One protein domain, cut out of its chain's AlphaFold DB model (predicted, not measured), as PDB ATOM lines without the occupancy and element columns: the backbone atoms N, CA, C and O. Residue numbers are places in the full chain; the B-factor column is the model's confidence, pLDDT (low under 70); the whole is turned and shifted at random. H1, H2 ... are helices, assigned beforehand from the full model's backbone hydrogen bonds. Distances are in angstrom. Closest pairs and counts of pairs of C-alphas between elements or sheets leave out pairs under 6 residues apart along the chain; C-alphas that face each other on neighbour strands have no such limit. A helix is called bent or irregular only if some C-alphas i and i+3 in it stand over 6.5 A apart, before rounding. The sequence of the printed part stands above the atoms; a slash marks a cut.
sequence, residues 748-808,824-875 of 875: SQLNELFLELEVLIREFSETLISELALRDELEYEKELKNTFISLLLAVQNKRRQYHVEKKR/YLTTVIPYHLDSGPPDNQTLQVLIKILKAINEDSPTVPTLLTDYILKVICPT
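What this domain is: This is residues 748 to 808 and 824 to 875 of the 875 residues of the protein "RUN domain-containing protein 1-like Protein" of Tribolium castaneum (UniProt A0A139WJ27). One very long helix, H1, makes the length of the domain, and a small helical hairpin of H2 and H3 packs on one side of its second half through H2. H3 lies beyond H2, away from H1; residues 748 to 779 of H1 stick out as a long arm, and residues 803 to 808 stick out at its other end. The printed part has 113 residues, with three named helices in the order H1, H2, H3 and no named strand, and the class is all helix. The whole is extended, with a radius of gyration of the C-alphas of 23.9 A, and spans 87 by 40 by 26 A.

How they stand to each other: H1, residues 748 to 808, touches H2, residues 840 to 854, with residues 781 to 798 alone. Their closest C-alphas are those of Phe 788 and Ile 847, 5.4 A apart. H1 and H2 run the same way at a shallow tilt of 32 degrees, only just short of steep. H2 also touches H3, residues 860 to 872, and their closest C-alphas are those of Ala 852 and Val 860, 5.7 A apart. H2 and H3 form a helical hairpin, running opposite ways at a shallow tilt of 22 degrees, with centres 10.7 A apart. H1 and H3 are apart. In H1, H2 and H3 every O i to N i+4 pair is within hydrogen-bond range.

Where its parts are: H1 begins at C-alpha 748, at (6.413, -33.129, -57.881), and ends at C-alpha 808, at (46.689, 22.777, -1.846), 88.8 A from first to last C-alpha. Residues 824 to 839 hold no named element. H2, from Asn 840 to Asn 854, is 20.6 A long from first to last C-alpha. H3, from Val 860 to Ile 872, is 16.6 A long and ends with C-alpha 872 at (19.651, 25.963, -29.136). H3 is neither bent nor irregular, but only just: C-alphas 869 and 872 are 6.2 A apart.

The domain as a whole: The C-alphas of Ser 748 and Arg 808 are the two farthest apart, at 88.8 A. Without the stretches that stand free, the body has 75 residues and spans 37 by 27 by 20 A, with a radius of gyration of 12.4 A. Residues 809 to 823 are not printed, and C-alphas 808 and 824 are 21.0 A apart across this cut, which falls in the link from H1 to H2. The link from H2 to H3, with 5 residues between them, is tight. The printed part ends at Thr 875, the chain's last residue. The mean pLDDT of the printed part is 81.9, and residues 807 to 808, 832 to 837 and 872 to 875 are under 70.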
ATOM      1  N   SER A 748       7.069 -34.441 -57.802       78.38
ATOM      2  CA  SER A 748       6.413 -33.129 -57.881       78.38
ATOM      3  C   SER A 748       6.193 -32.527 -56.494       78.38
ATOM      4  O   SER A 748       6.562 -31.380 -56.285       78.38
ATOM      5  N   GLN A 749       5.698 -33.317 -55.537       76.12
ATOM      6  CA  GLN A 749       5.469 -32.882 -54.153       76.12
ATOM      7  C   GLN A 749       6.777 -32.537 -53.433       76.12
ATOM      8  O   GLN A 749       6.828 -31.599 -52.644       76.12
ATOM      9  N   LEU A 750       7.853 -33.275 -53.724       77.75
ATOM     10  CA  LEU A 750       9.182 -32.989 -53.194       77.75
ATOM     11  C   LEU A 750       9.755 -31.681 -53.765       77.75
ATOM     12  O   LEU A 750      10.378 -30.926 -53.026       77.75
ATOM     13  N   ASN A 751       9.516 -31.390 -55.048       80.56
ATOM     14  CA  ASN A 751       9.917 -30.123 -55.663       80.56
ATOM     15  C   ASN A 751       9.058 -28.941 -55.180       80.56
ATOM     16  O   ASN A 751       9.597 -27.858 -54.977       80.56
ATOM     17  N   GLU A 752       7.754 -29.136 -54.966       80.38
ATOM     18  CA  GLU A 752       6.865 -28.138 -54.349       80.38
ATOM     19  C   GLU A 752       7.368 -27.777 -52.942       80.38
ATOM     20  O   GLU A 752       7.632 -26.608 -52.669       80.38
ATOM     21  N   LEU A 753       7.637 -28.778 -52.096       79.88
ATOM     22  CA  LEU A 753       8.154 -28.563 -50.741       79.88
ATOM     23  C   LEU A 753       9.582 -27.986 -50.714       79.88
ATOM     24  O   LEU A 753       9.932 -27.231 -49.809       79.88
ATOM     25  N   PHE A 754      10.415 -28.311 -51.708       77.81
ATOM     26  CA  PHE A 754      11.729 -27.689 -51.877       77.81
ATOM     27  C   PHE A 754      11.605 -26.191 -52.199       77.81
ATOM     28  O   PHE A 754      12.303 -25.386 -51.591       77.81
ATOM     29  N   LEU A 755      10.683 -25.806 -53.089       81.12
ATOM     30  CA  LEU A 755      10.426 -24.403 -53.430       81.12
ATOM     31  C   LEU A 755       9.808 -23.624 -52.256       81.12
ATOM     32  O   LEU A 755      10.208 -22.488 -52.010       81.12
ATOM     33  N   GLU A 756       8.890 -24.230 -51.494       81.44
ATOM     34  CA  GLU A 756       8.379 -23.652 -50.239       81.44
ATOM     35  C   GLU A 756       9.518 -23.404 -49.233       81.44
ATOM     36  O   GLU A 756       9.582 -22.343 -48.609       81.44
ATOM     37  N   LEU A 757      10.460 -24.347 -49.117       79.88
ATOM     38  CA  LEU A 757      11.621 -24.214 -48.241       79.88
ATOM     39  C   LEU A 757      12.616 -23.147 -48.734       79.88
ATOM     40  O   LEU A 757      13.131 -22.395 -47.911       79.88
ATOM     41  N   GLU A 758      12.871 -23.028 -50.043       80.31
ATOM     42  CA  GLU A 758      13.707 -21.951 -50.606       80.31
ATOM     43  C   GLU A 758      13.101 -20.560 -50.359       80.31
ATOM     44  O   GLU A 758      13.828 -19.624 -50.015       80.31
ATOM     45  N   VAL A 759      11.776 -20.421 -50.485       82.81
ATOM     46  CA  VAL A 759      11.060 -19.169 -50.191       82.81
ATOM     47  C   VAL A 759      11.180 -18.806 -48.709       82.81
ATOM     48  O   VAL A 759      11.628 -17.701 -48.401       82.81
ATOM     49  N   LEU A 760      10.904 -19.748 -47.799       82.19
ATOM     50  CA  LEU A 760      11.056 -19.539 -46.353       82.19
ATOM     51  C   LEU A 760      12.505 -19.202 -45.961       82.19
ATOM     52  O   LEU A 760      12.735 -18.288 -45.172       82.19
ATOM     53  N   ILE A 761      13.502 -19.899 -46.521       84.50
ATOM     54  CA  ILE A 761      14.925 -19.605 -46.277       84.50
ATOM     55  C   ILE A 761      15.263 -18.173 -46.703       84.50
ATOM     56  O   ILE A 761      15.962 -17.472 -45.967       84.50
ATOM     57  N   ARG A 762      14.754 -17.716 -47.855       84.56
ATOM     58  CA  ARG A 762      14.965 -16.341 -48.320       84.56
ATOM     59  C   ARG A 762      14.333 -15.327 -47.365       84.56
ATOM     60  O   ARG A 762      15.030 -14.410 -46.939       84.56
ATOM     61  N   GLU A 763      13.074 -15.520 -46.979       83.75
ATOM     62  CA  GLU A 763      12.339 -14.626 -46.067       83.75
ATOM     63  C   GLU A 763      13.009 -14.519 -44.685       83.75
ATOM     64  O   GLU A 763      13.207 -13.415 -44.169       83.75
ATOM     65  N   PHE A 764      13.462 -15.640 -44.108       82.50
ATOM     66  CA  PHE A 764      14.253 -15.606 -42.872       82.50
ATOM     67  C   PHE A 764      15.626 -14.958 -43.062       82.50
ATOM     68  O   PHE A 764      16.098 -14.295 -42.141       82.50
ATOM     69  N   SER A 765      16.275 -15.110 -44.223       88.50
ATOM     70  CA  SER A 765      17.560 -14.448 -44.486       88.50
ATOM     71  C   SER A 765      17.418 -12.926 -44.601       88.50
ATOM     72  O   SER A 765      18.238 -12.200 -44.046       88.50
ATOM     73  N   GLU A 766      16.347 -12.439 -45.231       84.94
ATOM     74  CA  GLU A 766      16.037 -11.012 -45.358       84.94
ATOM     75  C   GLU A 766      15.673 -10.400 -43.996       84.94
ATOM     76  O   GLU A 766      16.241  -9.381 -43.599       84.94
ATOM     77  N   THR A 767      14.833 -11.097 -43.220       86.81
ATOM     78  CA  THR A 767      14.501 -10.726 -41.833       86.81
ATOM     79  C   THR A 767      15.761 -10.659 -40.962       86.81
ATOM     80  O   THR A 767      15.989  -9.671 -40.269       86.81
ATOM     81  N   LEU A 768      16.630 -11.674 -41.037       87.75
ATOM     82  CA  LEU A 768      17.883 -11.726 -40.280       87.75
ATOM     83  C   LEU A 768      18.840 -10.582 -40.654       87.75
ATOM     84  O   LEU A 768      19.483 -10.025 -39.769       87.75
ATOM     85  N   ILE A 769      18.933 -10.211 -41.934       92.38
ATOM     86  CA  ILE A 769      19.760  -9.079 -42.382       92.38
ATOM     87  C   ILE A 769      19.216  -7.756 -41.823       92.38
ATOM     88  O   ILE A 769      20.004  -6.932 -41.355       92.38
ATOM     89  N   SER A 770      17.892  -7.574 -41.804       87.06
ATOM     90  CA  SER A 770      17.243  -6.398 -41.209       87.06
ATOM     91  C   SER A 770      17.506  -6.285 -39.698       87.06
ATOM     92  O   SER A 770      17.932  -5.235 -39.221       87.06
ATOM     93  N   GLU A 771      17.327  -7.374 -38.946       87.31
ATOM     94  CA  GLU A 771      17.588  -7.426 -37.497       87.31
ATOM     95  C   GLU A 771      19.072  -7.214 -37.147       87.31
ATOM     96  O   GLU A 771      19.397  -6.546 -36.164       87.31
ATOM     97  N   LEU A 772      19.998  -7.731 -37.964       87.31
ATOM     98  CA  LEU A 772      21.433  -7.476 -37.797       87.31
ATOM     99  C   LEU A 772      21.781  -5.998 -38.033       87.31
ATOM    100  O   LEU A 772      22.539  -5.433 -37.248       87.31
ATOM    101  N   ALA A 773      21.201  -5.362 -39.055       90.31
ATOM    102  CA  ALA A 773      21.405  -3.939 -39.320       90.31
ATOM    103  C   ALA A 773      20.844  -3.051 -38.191       90.31
ATOM    104  O   ALA A 773      21.528  -2.135 -37.735       90.31
ATOM    105  N   LEU A 774      19.643  -3.360 -37.687       89.88
ATOM    106  CA  LEU A 774      19.036  -2.655 -36.552       89.88
ATOM    107  C   LEU A 774      19.885  -2.790 -35.278       89.88
ATOM    108  O   LEU A 774      20.141  -1.801 -34.591       89.88
ATOM    109  N   ARG A 775      20.371  -4.001 -34.978       92.06
ATOM    110  CA  ARG A 775      21.269  -4.251 -33.842       92.06
ATOM    111  C   ARG A 775      22.556  -3.429 -33.938       92.06
ATOM    112  O   ARG A 775      23.018  -2.919 -32.919       92.06
ATOM    113  N   ASP A 776      23.137  -3.314 -35.127       92.88
ATOM    114  CA  ASP A 776      24.418  -2.630 -35.312       92.88
ATOM    115  C   ASP A 776      24.275  -1.096 -35.213       92.88
ATOM    116  O   ASP A 776      25.159  -0.442 -34.654       92.88
ATOM    117  N   GLU A 777      23.131  -0.527 -35.614       90.06
ATOM    118  CA  GLU A 777      22.777   0.881 -35.339       90.06
ATOM    119  C   GLU A 777      22.547   1.128 -33.831       90.06
ATOM    120  O   GLU A 777      23.053   2.100 -33.266       90.06
ATOM    121  N   LEU A 778      21.860   0.214 -33.132       87.44
ATOM    122  CA  LEU A 778      21.658   0.307 -31.678       87.44
ATOM    123  C   LEU A 778      22.976   0.188 -30.889       87.44
ATOM    124  O   LEU A 778      23.162   0.877 -29.883       87.44
ATOM    125  N   GLU A 779      23.915  -0.648 -31.340       88.44
ATOM    126  CA  GLU A 779      25.255  -0.737 -30.751       88.44
ATOM    127  C   GLU A 779      26.089   0.527 -31.044       88.44
ATOM    128  O   GLU A 779      26.830   0.986 -30.173       88.44
ATOM    129  N   TYR A 780      25.914   1.153 -32.214       91.50
ATOM    130  CA  TYR A 780      26.523   2.448 -32.544       91.50
ATOM    131  C   TYR A 780      26.014   3.585 -31.641       91.50
ATOM    132  O   TYR A 780      26.819   4.321 -31.060       91.50
ATOM    133  N   GLU A 781      24.698   3.696 -31.438       87.38
ATOM    134  CA  GLU A 781      24.097   4.647 -30.492       87.38
ATOM    135  C   GLU A 781      24.584   4.405 -29.050       87.38
ATOM    136  O   GLU A 781      24.946   5.342 -28.326       87.38
ATOM    137  N   LYS A 782      24.643   3.138 -28.632       90.31
ATOM    138  CA  LYS A 782      25.161   2.719 -27.325       90.31
ATOM    139  C   LYS A 782      26.625   3.115 -27.138       90.31
ATOM    140  O   LYS A 782      26.968   3.657 -26.086       90.31
ATOM    141  N   GLU A 783      27.479   2.938 -28.143       91.31
ATOM    142  CA  GLU A 783      28.895   3.310 -28.053       91.31
ATOM    143  C   GLU A 783      29.130   4.829 -28.131       91.31
ATOM    144  O   GLU A 783      30.009   5.363 -27.443       91.31
ATOM    145  N   LEU A 784      28.284   5.567 -28.860       89.88
ATOM    146  CA  LEU A 784      28.219   7.027 -28.761       89.88
ATOM    147  C   LEU A 784      27.873   7.464 -27.327       89.88
ATOM    148  O   LEU A 784      28.595   8.277 -26.737       89.88
ATOM    149  N   LYS A 785      26.824   6.893 -26.720       90.56
ATOM    150  CA  LYS A 785      26.417   7.189 -25.333       90.56
ATOM    151  C   LYS A 785      27.516   6.826 -24.321       90.56
ATOM    152  O   LYS A 785      27.844   7.659 -23.471       90.56
ATOM    153  N   ASN A 786      28.167   5.668 -24.457       92.44
ATOM    154  CA  ASN A 786      29.327   5.269 -23.641       92.44
ATOM    155  C   ASN A 786      30.493   6.262 -23.764       92.44
ATOM    156  O   ASN A 786      31.083   6.670 -22.757       92.44
ATOM    157  N   THR A 787      30.809   6.684 -24.993       93.06
ATOM    158  CA  THR A 787      31.858   7.672 -25.282       93.06
ATOM    159  C   THR A 787      31.549   9.011 -24.611       93.06
ATOM    160  O   THR A 787      32.422   9.591 -23.961       93.06
ATOM    161  N   PHE A 788      30.307   9.493 -24.718       92.12
ATOM    162  CA  PHE A 788      29.852  10.728 -24.073       92.12
ATOM    163  C   PHE A 788      29.981  10.662 -22.543       92.12
ATOM    164  O   PHE A 788      30.608  11.539 -21.946       92.12
ATOM    165  N   ILE A 789      29.463   9.600 -21.914       90.62
ATOM    166  CA  ILE A 789      29.524   9.395 -20.456       90.62
ATOM    167  C   ILE A 789      30.982   9.347 -19.975       90.62
ATOM    168  O   ILE A 789      31.343  10.027 -19.011       90.62
ATOM    169  N   SER A 790      31.843   8.604 -20.673       91.44
ATOM    170  CA  SER A 790      33.262   8.458 -20.325       91.44
ATOM    171  C   SER A 790      34.012   9.793 -20.363       91.44
ATOM    172  O   SER A 790      34.774  10.111 -19.448       91.44
ATOM    173  N   LEU A 791      33.759  10.616 -21.386       89.31
ATOM    174  CA  LEU A 791      34.348  11.954 -21.514       89.31
ATOM    175  C   LEU A 791      33.801  12.936 -20.474       89.31
ATOM    176  O   LEU A 791      34.569  13.712 -19.904       89.31
ATOM    177  N   LEU A 792      32.498  12.889 -20.192       88.19
ATOM    178  CA  LEU A 792      31.864  13.729 -19.179       88.19
ATOM    179  C   LEU A 792      32.462  13.453 -17.791       88.19
ATOM    180  O   LEU A 792      32.856  14.385 -17.087       88.19
ATOM    181  N   LEU A 793      32.619  12.174 -17.430       89.19
ATOM    182  CA  LEU A 793      33.277  11.750 -16.192       89.19
ATOM    183  C   LEU A 793      34.763  12.141 -16.159       89.19
ATOM    184  O   LEU A 793      35.255  12.566 -15.111       89.19
ATOM    185  N   ALA A 794      35.485  12.053 -17.282       87.38
ATOM    186  CA  ALA A 794      36.877  12.499 -17.368       87.38
ATOM    187  C   ALA A 794      37.013  14.010 -17.101       87.38
ATOM    188  O   ALA A 794      37.793  14.411 -16.234       87.38
ATOM    189  N   VAL A 795      36.199  14.844 -17.759       86.94
ATOM    190  CA  VAL A 795      36.183  16.307 -17.570       86.94
ATOM    191  C   VAL A 795      35.787  16.681 -16.135       86.94
ATOM    192  O   VAL A 795      36.454  17.508 -15.509       86.94
ATOM    193  N   GLN A 796      34.761  16.038 -15.565       85.62
ATOM    194  CA  GLN A 796      34.360  16.251 -14.168       85.62
ATOM    195  C   GLN A 796      35.480  15.890 -13.178       85.62
ATOM    196  O   GLN A 796      35.746  16.651 -12.242       85.62
ATOM    197  N   ASN A 797      36.177  14.768 -13.389       86.81
ATOM    198  CA  ASN A 797      37.294  14.355 -12.539       86.81
ATOM    199  C   ASN A 797      38.509  15.286 -12.684       86.81
ATOM    200  O   ASN A 797      39.063  15.701 -11.665       86.81
ATOM    201  N   LYS A 798      38.873  15.697 -13.908       83.31
ATOM    202  CA  LYS A 798      39.944  16.677 -14.173       83.31
ATOM    203  C   LYS A 798      39.645  18.019 -13.484       83.31
ATOM    204  O   LYS A 798      40.506  18.578 -12.805       83.31
ATOM    205  N   ARG A 799      38.393  18.494 -13.553       81.62
ATOM    206  CA  ARG A 799      37.922  19.709 -12.858       81.62
ATOM    207  C   ARG A 799      37.982  19.561 -11.332       81.62
ATOM    208  O   ARG A 799      38.444  20.478 -10.654       81.62
ATOM    209  N   ARG A 800      37.579  18.408 -10.782       82.00
ATOM    210  CA  ARG A 800      37.678  18.105  -9.339       82.00
ATOM    211  C   ARG A 800      39.133  18.103  -8.859       82.00
ATOM    212  O   ARG A 800      39.426  18.715  -7.834       82.00
ATOM    213  N   GLN A 801      40.038  17.471  -9.609       78.62
ATOM    214  CA  GLN A 801      41.475  17.450  -9.315       78.62
ATOM    215  C   GLN A 801      42.058  18.869  -9.302       78.62
ATOM    216  O   GLN A 801      42.639  19.265  -8.296       78.62
ATOM    217  N   TYR A 802      41.801  19.678 -10.336       78.50
ATOM    218  CA  TYR A 802      42.272  21.068 -10.405       78.50
ATOM    219  C   TYR A 802      41.799  21.931  -9.216       78.50
ATOM    220  O   TYR A 802      42.592  22.679  -8.642       78.50
ATOM    221  N   HIS A 803      40.547  21.784  -8.759       76.06
ATOM    222  CA  HIS A 803      40.074  22.468  -7.544       76.06
ATOM    223  C   HIS A 803      40.805  22.013  -6.262       76.06
ATOM    224  O   HIS A 803      41.060  22.842  -5.384       76.06
ATOM    225  N   VAL A 804      41.171  20.730  -6.144       79.12
ATOM    226  CA  VAL A 804      41.959  20.207  -5.010       79.12
ATOM    227  C   VAL A 804      43.411  20.688  -5.075       79.12
ATOM    228  O   VAL A 804      43.941  21.141  -4.058       79.12
ATOM    229  N   GLU A 805      44.034  20.671  -6.254       72.81
ATOM    230  CA  GLU A 805      45.390  21.190  -6.476       72.81
ATOM    231  C   GLU A 805      45.475  22.679  -6.116       72.81
ATOM    232  O   GLU A 805      46.361  23.099  -5.371       72.81
ATOM    233  N   LYS A 806      44.484  23.473  -6.542       72.56
ATOM    234  CA  LYS A 806      44.383  24.901  -6.217       72.56
ATOM    235  C   LYS A 806      44.214  25.146  -4.712       72.56
ATOM    236  O   LYS A 806      44.916  25.991  -4.155       72.56
ATOM    237  N   LYS A 807      43.368  24.364  -4.021       69.00
ATOM    238  CA  LYS A 807      43.232  24.413  -2.547       69.00
ATOM    239  C   LYS A 807      44.507  23.978  -1.802       69.00
ATOM    240  O   LYS A 807      44.718  24.427  -0.677       69.00
ATOM    241  N   ARG A 808      45.367  23.141  -2.398       68.00
ATOM    242  CA  ARG A 808      46.689  22.777  -1.846       68.00
ATOM    243  C   ARG A 808      47.737  23.863  -2.093       68.00
ATOM    244  O   ARG A 808      48.445  24.233  -1.161       68.00
ATOM    245  N   TYR A 824      39.888  26.131 -20.460       76.62
ATOM    246  CA  TYR A 824      38.579  25.708 -20.964       76.62
ATOM    247  C   TYR A 824      37.885  24.691 -20.050       76.62
ATOM    248  O   TYR A 824      36.666  24.538 -20.125       76.62
ATOM    249  N   LEU A 825      38.610  24.089 -19.104       76.56
ATOM    250  CA  LEU A 825      38.091  23.144 -18.103       76.56
ATOM    251  C   LEU A 825      36.969  23.696 -17.193       76.56
ATOM    252  O   LEU A 825      36.222  22.923 -16.591       76.56
ATOM    253  N   THR A 826      36.822  25.020 -17.079       72.75
ATOM    254  CA  THR A 826      35.719  25.662 -16.334       72.75
ATOM    255  C   THR A 826      34.557  26.126 -17.213       72.75
ATOM    256  O   THR A 826      33.629  26.740 -16.687       72.75
ATOM    257  N   THR A 827      34.582  25.869 -18.526       80.94
ATOM    258  CA  THR A 827      33.449  26.190 -19.410       80.94
ATOM    259  C   THR A 827      32.199  25.391 -19.027       80.94
ATOM    260  O   THR A 827      32.272  24.323 -18.413       80.94
ATOM    261  N   VAL A 828      31.033  25.950 -19.349       76.56
ATOM    262  CA  VAL A 828      29.720  25.338 -19.130       76.56
ATOM    263  C   VAL A 828      29.039  25.247 -20.488       76.56
ATOM    264  O   VAL A 828      28.970  26.243 -21.205       76.56
ATOM    265  N   ILE A 829      28.566  24.054 -20.839       81.25
ATOM    266  CA  ILE A 829      27.771  23.817 -22.044       81.25
ATOM    267  C   ILE A 829      26.306  24.093 -21.668       81.25
ATOM    268  O   ILE A 829      25.827  23.463 -20.722       81.25
ATOM    269  N   PRO A 830      25.598  25.026 -22.328       75.06
ATOM    270  CA  PRO A 830      24.170  25.222 -22.089       75.06
ATOM    271  C   PRO A 830      23.371  23.991 -22.538       75.06
ATOM    272  O   PRO A 830      23.721  23.362 -23.532       75.06
ATOM    273  N   TYR A 831      22.301  23.658 -21.823       73.56
ATOM    274  CA  TYR A 831      21.419  22.533 -22.137       73.56
ATOM    275  C   TYR A 831      19.984  22.899 -21.752       73.56
ATOM    276  O   TYR A 831      19.771  23.474 -20.682       73.56
ATOM    277  N   HIS A 832      19.016  22.566 -22.604       69.69
ATOM    278  CA  HIS A 832      17.592  22.730 -22.316       69.69
ATOM    279  C   HIS A 832      17.004  21.389 -21.879       69.69
ATOM    280  O   HIS A 832      17.187  20.377 -22.545       69.69
ATOM    281  N   LEU A 833      16.298  21.384 -20.749       63.91
ATOM    282  CA  LEU A 833      15.634  20.184 -20.227       63.91
ATOM    283  C   LEU A 833      14.377  19.829 -21.041       63.91
ATOM    284  O   LEU A 833      13.986  18.668 -21.097       63.91
ATOM    285  N   ASP A 834      13.785  20.824 -21.701       59.28
ATOM    286  CA  ASP A 834      12.492  20.730 -22.385       59.28
ATOM    287  C   ASP A 834      12.567  20.046 -23.766       59.28
ATOM    288  O   ASP A 834      11.536  19.748 -24.361       59.28
ATOM    289  N   SER A 835      13.773  19.795 -24.294       62.19
ATOM    290  CA  SER A 835      13.993  19.215 -25.631       62.19
ATOM    291  C   SER A 835      14.076  17.681 -25.662       62.19
ATOM    292  O   SER A 835      14.430  17.117 -26.693       62.19
ATOM    293  N   GLY A 836      13.786  17.000 -24.548       66.19
ATOM    294  CA  GLY A 836      13.917  15.543 -24.441       66.19
ATOM    295  C   GLY A 836      15.377  15.057 -24.383       66.19
ATOM    296  O   GLY A 836      16.286  15.855 -24.130       66.19
ATOM    297  N   PRO A 837      15.629  13.744 -24.559       69.31
ATOM    298  CA  PRO A 837      16.985  13.202 -24.622       69.31
ATOM    299  C   PRO A 837      17.721  13.691 -25.887       69.31
ATOM    300  O   PRO A 837      17.102  13.813 -26.943       69.31
ATOM    301  N   PRO A 838      19.040  13.953 -25.824       72.75
ATOM    302  CA  PRO A 838      19.789  14.455 -26.971       72.75
ATOM    303  C   PRO A 838      19.916  13.393 -28.072       72.75
ATOM    304  O   PRO A 838      20.525  12.344 -27.858       72.75
ATOM    305  N   ASP A 839      19.394  13.719 -29.256       81.12
ATOM    306  CA  ASP A 839      19.552  12.957 -30.503       81.12
ATOM    307  C   ASP A 839      21.027  12.622 -30.819       81.12
ATOM    308  O   ASP A 839      21.947  13.351 -30.436       81.12
ATOM    309  N   ASN A 840      21.260  11.551 -31.582       83.88
ATOM    310  CA  ASN A 840      22.585  11.055 -31.947       83.88
ATOM    311  C   ASN A 840      23.466  12.099 -32.659       83.88
ATOM    312  O   ASN A 840      24.671  12.160 -32.388       83.88
ATOM    313  N   GLN A 841      22.911  12.981 -33.501       83.00
ATOM    314  CA  GLN A 841      23.683  14.072 -34.114       83.00
ATOM    315  C   GLN A 841      24.092  15.115 -33.063       83.00
ATOM    316  O   GLN A 841      25.245  15.560 -33.024       83.00
ATOM    317  N   THR A 842      23.171  15.456 -32.159       83.56
ATOM    318  CA  THR A 842      23.421  16.368 -31.031       83.56
ATOM    319  C   THR A 842      24.480  15.797 -30.084       83.56
ATOM    320  O   THR A 842      25.428  16.491 -29.703       83.56
ATOM    321  N   LEU A 843      24.384  14.508 -29.758       86.31
ATOM    322  CA  LEU A 843      25.310  13.801 -28.882       86.31
ATOM    323  C   LEU A 843      26.717  13.702 -29.503       86.31
ATOM    324  O   LEU A 843      27.707  13.916 -28.801       86.31
ATOM    325  N   GLN A 844      26.839  13.518 -30.824       86.56
ATOM    326  CA  GLN A 844      28.127  13.630 -31.525       86.56
ATOM    327  C   GLN A 844      28.764  15.026 -31.415       86.56
ATOM    328  O   GLN A 844      29.989  15.131 -31.285       86.56
ATOM    329  N   VAL A 845      27.978  16.108 -31.481       86.38
ATOM    330  CA  VAL A 845      28.491  17.480 -31.296       86.38
ATOM    331  C   VAL A 845      28.953  17.689 -29.852       86.38
ATOM    332  O   VAL A 845      30.060  18.185 -29.628       86.38
ATOM    333  N   LEU A 846      28.176  17.218 -28.874       86.62
ATOM    334  CA  LEU A 846      28.544  17.255 -27.456       86.62
ATOM    335  C   LEU A 846      29.825  16.449 -27.159       86.62
ATOM    336  O   LEU A 846      30.693  16.936 -26.437       86.62
ATOM    337  N   ILE A 847      30.009  15.273 -27.771       89.31
ATOM    338  CA  ILE A 847      31.258  14.490 -27.698       89.31
ATOM    339  C   ILE A 847      32.450  15.293 -28.236       89.31
ATOM    340  O   ILE A 847      33.509  15.308 -27.607       89.31
ATOM    341  N   LYS A 848      32.298  15.983 -29.376       88.44
ATOM    342  CA  LYS A 848      33.365  16.815 -29.968       88.44
ATOM    343  C   LYS A 848      33.739  17.985 -29.045       88.44
ATOM    344  O   LYS A 848      34.927  18.249 -28.863       88.44
ATOM    345  N   ILE A 849      32.756  18.624 -28.405       87.62
ATOM    346  CA  ILE A 849      32.982  19.680 -27.402       87.62
ATOM    347  C   ILE A 849      33.691  19.114 -26.159       87.62
ATOM    348  O   ILE A 849      34.694  19.680 -25.725       87.62
ATOM    349  N   LEU A 850      33.236  17.984 -25.604       87.69
ATOM    350  CA  LEU A 850      33.847  17.381 -24.412       87.69
ATOM    351  C   LEU A 850      35.284  16.892 -24.653       87.69
ATOM    352  O   LEU A 850      36.125  17.081 -23.774       87.69
ATOM    353  N   LYS A 851      35.601  16.333 -25.834       87.69
ATOM    354  CA  LYS A 851      36.993  16.019 -26.221       87.69
ATOM    355  C   LYS A 851      37.852  17.286 -26.230       87.69
ATOM    356  O   LYS A 851      38.864  17.335 -25.535       87.69
ATOM    357  N   ALA A 852      37.392  18.342 -26.904       86.38
ATOM    358  CA  ALA A 852      38.109  19.614 -26.971       86.38
ATOM    359  C   ALA A 852      38.311  20.275 -25.587       86.38
ATOM    360  O   ALA A 852      39.372  20.844 -25.340       86.38
ATOM    361  N   ILE A 853      37.346  20.164 -24.662       85.31
ATOM    362  CA  ILE A 853      37.489  20.630 -23.268       85.31
ATOM    363  C   ILE A 853      38.497  19.766 -22.496       85.31
ATOM    364  O   ILE A 853      39.342  20.303 -21.781       85.31
ATOM    365  N   ASN A 854      38.445  18.438 -22.639       85.75
ATOM    366  CA  ASN A 854      39.374  17.528 -21.964       85.75
ATOM    367  C   ASN A 854      40.832  17.731 -22.422       85.75
ATOM    368  O   ASN A 854      41.757  17.603 -21.620       85.75
ATOM    369  N   GLU A 855      41.027  18.102 -23.686       85.56
ATOM    370  CA  GLU A 855      42.319  18.430 -24.302       85.56
ATOM    371  C   GLU A 855      42.755  19.899 -24.077       85.56
ATOM    372  O   GLU A 855      43.851  20.273 -24.484       85.56
ATOM    373  N   ASP A 856      41.925  20.733 -23.427       80.81
ATOM    374  CA  ASP A 856      42.103  22.194 -23.289       80.81
ATOM    375  C   ASP A 856      42.377  22.913 -24.637       80.81
ATOM    376  O   ASP A 856      43.114  23.900 -24.730       80.81
ATOM    377  N   SER A 857      41.737  22.422 -25.702       84.00
ATOM    378  CA  SER A 857      41.916  22.883 -27.077       84.00
ATOM    379  C   SER A 857      41.302  24.272 -27.328       84.00
ATOM    380  O   SER A 857      40.175  24.545 -26.901       84.00
ATOM    381  N   PRO A 858      41.963  25.159 -28.101       79.75
ATOM    382  CA  PRO A 858      41.420  26.472 -28.455       79.75
ATOM    383  C   PRO A 858      40.194  26.425 -29.385       79.75
ATOM    384  O   PRO A 858      39.635  27.478 -29.678       79.75
ATOM    385  N   THR A 859      39.756  25.249 -29.851       84.88
ATOM    386  CA  THR A 859      38.534  25.101 -30.666       84.88
ATOM    387  C   THR A 859      37.237  25.139 -29.851       84.88
ATOM    388  O   THR A 859      36.169  25.319 -30.437       84.88
ATOM    389  N   VAL A 860      37.306  25.010 -28.517       83.81
ATOM    390  CA  VAL A 860      36.130  24.966 -27.624       83.81
ATOM    391  C   VAL A 860      35.143  26.131 -27.841       83.81
ATOM    392  O   VAL A 860      33.953  25.846 -27.982       83.81
ATOM    393  N   PRO A 861      35.559  27.416 -27.935       82.75
ATOM    394  CA  PRO A 861      34.625  28.525 -28.146       82.75
ATOM    395  C   PRO A 861      33.897  28.450 -29.492       82.75
ATOM    396  O   PRO A 861      32.705  28.744 -29.558       82.75
ATOM    397  N   THR A 862      34.584  28.016 -30.553       84.38
ATOM    398  CA  THR A 862      33.991  27.853 -31.888       84.38
ATOM    399  C   THR A 862      32.952  26.737 -31.883       84.38
ATOM    400  O   THR A 862      31.836  26.950 -32.342       84.38
ATOM    401  N   LEU A 863      33.278  25.578 -31.298       85.12
ATOM    402  CA  LEU A 863      32.360  24.436 -31.222       85.12
ATOM    403  C   LEU A 863      31.128  24.732 -30.349       85.12
ATOM    404  O   LEU A 863      30.022  24.337 -30.706       85.12
ATOM    405  N   LEU A 864      31.297  25.471 -29.244       83.38
ATOM    406  CA  LEU A 864      30.183  25.982 -28.435       83.38
ATOM    407  C   LEU A 864      29.308  26.974 -29.213       83.38
ATOM    408  O   LEU A 864      28.087  26.905 -29.114       83.38
ATOM    409  N   THR A 865      29.911  27.873 -29.995       83.44
ATOM    410  CA  THR A 865      29.170  28.851 -30.811       83.44
ATOM    411  C   THR A 865      28.344  28.149 -31.890       83.44
ATOM    412  O   THR A 865      27.151  28.417 -32.013       83.44
ATOM    413  N   ASP A 866      28.940  27.194 -32.607       82.25
ATOM    414  CA  ASP A 866      28.248  26.364 -33.600       82.25
ATOM    415  C   ASP A 866      27.084  25.573 -32.983       82.25
ATOM    416  O   ASP A 866      26.002  25.523 -33.561       82.25
ATOM    417  N   TYR A 867      27.282  24.985 -31.800       83.31
ATOM    418  CA  TYR A 867      26.243  24.253 -31.072       83.31
ATOM    419  C   TYR A 867      25.084  25.164 -30.638       83.31
ATOM    420  O   TYR A 867      23.924  24.837 -30.882       83.31
ATOM    421  N   ILE A 868      25.375  26.341 -30.074       81.88
ATOM    422  CA  ILE A 868      24.344  27.312 -29.675       81.88
ATOM    423  C   ILE A 868      23.532  27.778 -30.895       81.88
ATOM    424  O   ILE A 868      22.306  27.816 -30.826       81.88
ATOM    425  N   LEU A 869      24.188  28.076 -32.023       78.62
ATOM    426  CA  LEU A 869      23.526  28.563 -33.242       78.62
ATOM    427  C   LEU A 869      22.758  27.484 -34.027       78.62
ATOM    428  O   LEU A 869      21.884  27.832 -34.812       78.62
ATOM    429  N   LYS A 870      23.082  26.195 -33.860       73.44
ATOM    430  CA  LYS A 870      22.459  25.097 -34.631       73.44
ATOM    431  C   LYS A 870      21.474  24.247 -33.831       73.44
ATOM    432  O   LYS A 870      20.585  23.660 -34.433       73.44
ATOM    433  N   VAL A 871      21.639  24.162 -32.509       71.56
ATOM    434  CA  VAL A 871      20.845  23.271 -31.638       71.56
ATOM    435  C   VAL A 871      19.943  24.052 -30.681       71.56
ATOM    436  O   VAL A 871      18.819  23.632 -30.437       71.56
ATOM    437  N   ILE A 872      20.403  25.191 -30.148       69.50
ATOM    438  CA  ILE A 872      19.651  25.963 -29.136       69.50
ATOM    439  C   ILE A 872      18.838  27.097 -29.771       69.50
ATOM    440  O   ILE A 872      17.682  27.300 -29.411       69.50
ATOM    441  N   CYS A 873      19.419  27.812 -30.737       68.81
ATOM    442  CA  CYS A 873      18.762  28.892 -31.476       68.81
ATOM    443  C   CYS A 873      18.825  28.664 -33.002       68.81
ATOM    444  O   CYS A 873      19.416  29.498 -33.694       68.81
ATOM    445  N   PRO A 874      18.261  27.564 -33.542       62.88
ATOM    446  CA  PRO A 874      18.157  27.378 -34.988       62.88
ATOM    447  C   PRO A 874      17.326  28.510 -35.619       62.88
ATOM    448  O   PRO A 874      16.246  28.845 -35.126       62.88
ATOM    449  N   THR A 875      17.858  29.106 -36.689       49.81
ATOM    450  CA  THR A 875      17.268  30.226 -37.452       49.81
ATOM    451  C   THR A 875      16.510  29.765 -38.685       49.81
ATOM    452  O   THR A 875      17.127  28.982 -39.444       49.81
TER     453      THR A 875